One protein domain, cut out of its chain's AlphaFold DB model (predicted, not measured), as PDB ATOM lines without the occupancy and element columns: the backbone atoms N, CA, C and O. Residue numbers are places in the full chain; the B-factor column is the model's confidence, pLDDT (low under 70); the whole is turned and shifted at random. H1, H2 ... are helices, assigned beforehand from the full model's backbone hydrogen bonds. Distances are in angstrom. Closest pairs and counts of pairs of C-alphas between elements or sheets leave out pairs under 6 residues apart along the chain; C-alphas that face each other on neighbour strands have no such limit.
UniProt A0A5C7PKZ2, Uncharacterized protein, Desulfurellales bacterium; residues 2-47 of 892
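Overview. This is residues 2 to 47 of the 892 residues of an uncharacterized protein of Desulfurellales bacterium (UniProt A0A5C7PKZ2). With little regular structure, this is an elongated, U-like piece in which helix H1 and the longer H2 are two arms running back past each other, joined at one end by residues 31 to 36. From H1 the long loop of residues 2 to 23 reaches out to a far tip near Pro 8 and folds back. The printed part has 46 residues with two named helices, H1 then H2, and no named strand; the class is all helix, with only 18 residues in named elements. It is only just loose, close to compact, with a radius of gyration of the C-alphas of 11.8 A and spans of 37 by 21 by 12 A.

Arrangement. H2, residues 37 to 47, and H1, residues 24 to 30, are apart, with no C-alpha of the one within 8 A of the other. The link between them, 6 residues, is short. In both helices every O i to N i+4 pair is within hydrogen-bond range.

Along the chain. H2 is 15.2 A long from C-alpha 37 to C-alpha 47, which lies at (103.269, 160.229, 98.687). H1 is 9.9 A long and begins at C-alpha 24, (103.623, 170.903, 89.237).

Size, cuts and confidence. The C-alphas of Pro 8 and Gly 32, the two farthest apart, are 37.5 A apart. The printed part has no cut. Residues 2 to 9 have pLDDT under 70.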
ATOM      1  N   PRO A   2     113.270 162.788  97.280       63.72
ATOM      2  CA  PRO A   2     113.867 162.947  98.609       63.72
ATOM      3  C   PRO A   2     113.244 164.098  99.407       63.72
ATOM      4  O   PRO A   2     112.857 165.128  98.860       63.72
ATOM      5  N   TRP A   3     113.222 163.944 100.728       68.56
ATOM      6  CA  TRP A   3     113.063 165.055 101.660       68.56
ATOM      7  C   TRP A   3     114.016 166.202 101.287       68.56
ATOM      8  O   TRP A   3     115.219 165.991 101.126       68.56
ATOM      9  N   THR A   4     113.479 167.411 101.127       68.06
ATOM     10  CA  THR A   4     114.257 168.595 100.735       68.06
ATOM     11  C   THR A   4     114.603 169.443 101.956       68.06
ATOM     12  O   THR A   4     113.872 169.453 102.947       68.06
ATOM     13  N   GLY A   5     115.732 170.152 101.902       69.88
ATOM     14  CA  GLY A   5     116.251 170.934 103.029       69.88
ATOM     15  C   GLY A   5     117.200 170.150 103.942       69.88
ATOM     16  O   GLY A   5     117.441 168.952 103.772       69.88
ATOM     17  N   SER A   6     117.789 170.847 104.913       65.88
ATOM     18  CA  SER A   6     118.716 170.271 105.888       65.88
ATOM     19  C   SER A   6     117.989 169.811 107.153       65.88
ATOM     20  O   SER A   6     117.056 170.454 107.635       65.88
ATOM     21  N   SER A   7     118.449 168.692 107.719       63.09
ATOM     22  CA  SER A   7     118.039 168.251 109.058       63.09
ATOM     23  C   SER A   7     118.194 169.401 110.072       63.09
ATOM     24  O   SER A   7     119.194 170.124 110.000       63.09
ATOM     25  N   PRO A   8     117.241 169.606 111.004       61.34
ATOM     26  CA  PRO A   8     116.116 168.722 111.345       61.34
ATOM     27  C   PRO A   8     114.777 169.047 110.657       61.34
ATOM     28  O   PRO A   8     113.812 168.318 110.853       61.34
ATOM     29  N   ASN A   9     114.696 170.115 109.858       68.12
ATOM     30  CA  ASN A   9     113.429 170.633 109.328       68.12
ATOM     31  C   ASN A   9     113.344 170.425 107.815       68.12
ATOM     32  O   ASN A   9     113.409 171.380 107.042       68.12
ATOM     33  N   GLN A  10     113.228 169.167 107.399       75.62
ATOM     34  CA  GLN A  10     113.042 168.840 105.992       75.62
ATOM     35  C   GLN A  10     111.573 168.970 105.589       75.62
ATOM     36  O   GLN A  10     110.671 168.646 106.360       75.62
ATOM     37  N   THR A  11     111.329 169.423 104.363       71.25
ATOM     38  CA  THR A  11     109.987 169.538 103.787       71.25
ATOM     39  C   THR A  11     109.813 168.565 102.636       71.25
ATOM     40  O   THR A  11     110.727 168.344 101.834       71.25
ATOM     41  N   TYR A  12     108.616 167.995 102.542       77.44
ATOM     42  CA  TYR A  12     108.235 167.151 101.423       77.44
ATOM     43  C   TYR A  12     107.670 168.019 100.292       77.44
ATOM     44  O   TYR A  12     106.775 168.834 100.525       77.44
ATOM     45  N   GLN A  13     108.207 167.878  99.082       77.56
ATOM     46  CA  GLN A  13     107.822 168.667  97.910       77.56
ATOM     47  C   GLN A  13     107.166 167.749  96.874       77.56
ATOM     48  O   GLN A  13     107.642 166.639  96.650       77.56
ATOM     49  N   ARG A  14     106.069 168.205  96.252       78.75
ATOM     50  CA  ARG A  14     105.324 167.417  95.255       78.75
ATOM     51  C   ARG A  14     106.136 167.270  93.969       78.75
ATOM     52  O   ARG A  14     106.891 168.183  93.623       78.75
ATOM     53  N   SER A  15     105.931 166.158  93.267       78.81
ATOM     54  CA  SER A  15     106.588 165.806  92.006       78.81
ATOM     55  C   SER A  15     105.623 165.039  91.096       78.81
ATOM     56  O   SER A  15     104.793 164.295  91.611       78.81
ATOM     57  N   ASP A  16     105.731 165.216  89.777       79.94
ATOM     58  CA  ASP A  16     105.077 164.374  88.749       79.94
ATOM     59  C   ASP A  16     106.068 163.368  88.119       79.94
ATOM     60  O   ASP A  16     105.750 162.679  87.159       79.94
ATOM     61  N   GLY A  17     107.298 163.299  88.647       76.44
ATOM     62  CA  GLY A  17     108.402 162.496  88.109       76.44
ATOM     63  C   GLY A  17     109.379 163.290  87.235       76.44
ATOM     64  O   GLY A  17     110.525 162.871  87.081       76.44
ATOM     65  N   THR A  18     108.975 164.464  86.736       79.12
ATOM     66  CA  THR A  18     109.810 165.353  85.907       79.12
ATOM     67  C   THR A  18     109.955 166.757  86.511       79.12
ATOM     68  O   THR A  18     111.053 167.316  86.538       79.12
ATOM     69  N   ARG A  19     108.865 167.332  87.024       83.38
ATOM     70  CA  ARG A  19     108.760 168.660  87.644       83.38
ATOM     71  C   ARG A  19     108.514 168.533  89.144       83.38
ATOM     72  O   ARG A  19     107.978 167.536  89.619       83.38
ATOM     73  N   THR A  20     108.888 169.563  89.906       82.50
ATOM     74  CA  THR A  20     108.720 169.588  91.370       82.50
ATOM     75  C   THR A  20     108.282 170.962  91.850       82.50
ATOM     76  O   THR A  20     108.744 171.968  91.329       82.50
ATOM     77  N   GLY A  21     107.456 171.040  92.893       79.31
ATOM     78  CA  GLY A  21     106.970 172.332  93.391       79.31
ATOM     79  C   GLY A  21     105.558 172.283  93.945       79.31
ATOM     80  O   GLY A  21     104.988 171.221  94.168       79.31
ATOM     81  N   THR A  22     104.972 173.449  94.189       79.12
ATOM     82  CA  THR A  22     103.567 173.562  94.609       79.12
ATOM     83  C   THR A  22     102.603 173.633  93.421       79.12
ATOM     84  O   THR A  22     101.410 173.388  93.610       79.12
ATOM     85  N   GLN A  23     103.113 173.898  92.210       85.50
ATOM     86  CA  GLN A  23     102.344 174.140  90.980       85.50
ATOM     87  C   GLN A  23     102.642 173.134  89.852       85.50
ATOM     88  O   GLN A  23     102.346 173.414  88.700       85.50
ATOM     89  N   VAL A  24     103.163 171.947  90.184       83.81
ATOM     90  CA  VAL A  24     103.623 170.903  89.237       83.81
ATOM     91  C   VAL A  24     102.672 170.687  88.046       83.81
ATOM     92  O   VAL A  24     103.098 170.726  86.900       83.81
ATOM     93  N   TRP A  25     101.367 170.555  88.299       83.38
ATOM     94  CA  TRP A  25     100.367 170.342  87.243       83.38
ATOM     95  C   TRP A  25     100.090 171.578  86.378       83.38
ATOM     96  O   TRP A  25      99.803 171.444  85.194       83.38
ATOM     97  N   GLN A  26     100.183 172.779  86.954       83.56
ATOM     98  CA  GLN A  26     100.036 174.035  86.208       83.56
ATOM     99  C   GLN A  26     101.266 174.290  85.329       83.56
ATOM    100  O   GLN A  26     101.145 174.844  84.243       83.56
ATOM    101  N   GLU A  27     102.447 173.871  85.788       84.81
ATOM    102  CA  GLU A  27     103.683 173.908  85.002       84.81
ATOM    103  C   GLU A  27     103.648 172.874  83.866       84.81
ATOM    104  O   GLU A  27     104.027 173.193  82.743       84.81
ATOM    105  N   ALA A  28     103.116 171.672  84.117       83.50
ATOM    106  CA  ALA A  28     102.883 170.673  83.075       83.50
ATOM    107  C   ALA A  28     101.918 171.175  81.988       83.50
ATOM    108  O   ALA A  28     102.234 171.080  80.801       83.50
ATOM    109  N   GLU A  29     100.803 171.794  82.389       83.12
ATOM    110  CA  GLU A  29      99.849 172.426  81.472       83.12
ATOM    111  C   GLU A  29     100.499 173.561  80.660       83.12
ATOM    112  O   GLU A  29     100.320 173.634  79.444       83.12
ATOM    113  N   ALA A  30     101.287 174.429  81.306       85.00
ATOM    114  CA  ALA A  30     101.973 175.539  80.641       85.00
ATOM    115  C   ALA A  30     103.008 175.071  79.599       85.00
ATOM    116  O   ALA A  30     103.204 175.744  78.585       85.00
ATOM    117  N   ASP A  31     103.622 173.909  79.820       85.69
ATOM    118  CA  ASP A  31     104.545 173.258  78.885       85.69
ATOM    119  C   ASP A  31     103.828 172.439  77.791       85.69
ATOM    120  O   ASP A  31     104.484 171.838  76.937       85.69
ATOM    121  N   GLY A  32     102.490 172.404  77.794       83.25
ATOM    122  CA  GLY A  32     101.684 171.645  76.835       83.25
ATOM    123  C   GLY A  32     101.749 170.128  77.029       83.25
ATOM    124  O   GLY A  32     101.553 169.387  76.066       83.25
ATOM    125  N   VAL A  33     102.062 169.666  78.244       82.06
ATOM    126  CA  VAL A  33     102.061 168.246  78.611       82.06
ATOM    127  C   VAL A  33     100.697 167.886  79.195       82.06
ATOM    128  O   VAL A  33     100.262 168.478  80.183       82.06
ATOM    129  N   ASP A  34     100.023 166.914  78.578       82.19
ATOM    130  CA  ASP A  34      98.758 166.381  79.084       82.19
ATOM    131  C   ASP A  34      98.987 165.666  80.422       82.19
ATOM    132  O   ASP A  34      99.937 164.902  80.569       82.19
ATOM    133  N   ILE A  35      98.087 165.877  81.383       78.94
ATOM    134  CA  ILE A  35      98.130 165.187  82.675       78.94
ATOM    135  C   ILE A  35      97.657 163.744  82.462       78.94
ATOM    136  O   ILE A  35      96.465 163.506  82.234       78.94
ATOM    137  N   VAL A  36      98.582 162.785  82.522       81.94
ATOM    138  CA  VAL A  36      98.288 161.360  82.300       81.94
ATOM    139  C   VAL A  36      98.214 160.570  83.608       81.94
ATOM    140  O   VAL A  36      98.653 161.023  84.664       81.94
ATOM    141  N   SER A  37      97.631 159.368  83.547       82.31
ATOM    142  CA  SER A  37      97.533 158.462  84.702       82.31
ATOM    143  C   SER A  37      98.896 158.141  85.309       82.31
ATOM    144  O   SER A  37      99.009 158.090  86.524       82.31
ATOM    145  N   ASP A  38      99.925 157.988  84.476       82.06
ATOM    146  CA  ASP A  38     101.269 157.598  84.913       82.06
ATOM    147  C   ASP A  38     101.929 158.692  85.774       82.06
ATOM    148  O   ASP A  38     102.631 158.389  86.743       82.06
ATOM    149  N   ASP A  39     101.652 159.966  85.478       80.38
ATOM    150  CA  ASP A  39     102.130 161.095  86.281       80.38
ATOM    151  C   ASP A  39     101.427 161.118  87.650       80.38
ATOM    152  O   ASP A  39     102.042 161.386  88.686       80.38
ATOM    153  N   HIS A  40     100.127 160.808  87.669       81.81
ATOM    154  CA  HIS A  40      99.344 160.693  88.899       81.81
ATOM    155  C   HIS A  40      99.775 159.501  89.758       81.81
ATOM    156  O   HIS A  40      99.958 159.667  90.962       81.81
ATOM    157  N   ASP A  41     100.001 158.336  89.150       84.56
ATOM    158  CA  ASP A  41     100.511 157.149  89.837       84.56
ATOM    159  C   ASP A  41     101.896 157.426  90.431       84.56
ATOM    160  O   ASP A  41     102.177 157.041  91.566       84.56
ATOM    161  N   THR A  42     102.744 158.164  89.708       81.88
ATOM    162  CA  THR A  42     104.059 158.589  90.204       81.88
ATOM    163  C   THR A  42     103.923 159.497  91.422       81.88
ATOM    164  O   THR A  42     104.567 159.252  92.441       81.88
ATOM    165  N   HIS A  43     103.052 160.508  91.360       82.62
ATOM    166  CA  HIS A  43     102.784 161.405  92.484       82.62
ATOM    167  C   HIS A  43     102.222 160.660  93.710       82.62
ATOM    168  O   HIS A  43     102.635 160.919  94.844       82.62
ATOM    169  N   ASP A  44     101.296 159.725  93.504       84.19
ATOM    170  CA  ASP A  44     100.648 158.975  94.580       84.19
ATOM    171  C   ASP A  44     101.587 157.941  95.212       84.19
ATOM    172  O   ASP A  44     101.613 157.804  96.441       84.19
ATOM    173  N   GLN A  45     102.427 157.280  94.409       85.12
ATOM    174  CA  GLN A  45     103.484 156.399  94.906       85.12
ATOM    175  C   GLN A  45     104.526 157.182  95.709       85.12
ATOM    176  O   GLN A  45     104.925 156.752  96.792       85.12
ATOM    177  N   ASP A  46     104.907 158.370  95.239       80.00
ATOM    178  CA  ASP A  46     105.820 159.262  95.950       80.00
ATOM    179  C   ASP A  46     105.246 159.656  97.330       80.00
ATOM    180  O   ASP A  46     105.966 159.631  98.341       80.00
ATOM    181  N   MET A  47     103.945 159.967  97.411       81.31
ATOM    182  CA  MET A  47     103.269 160.229  98.687       81.31
ATOM    183  C   MET A  47     103.265 158.996  99.594       81.31
ATOM    184  O   MET A  47     103.560 159.123 100.787       81.31
TER     185      MET A  47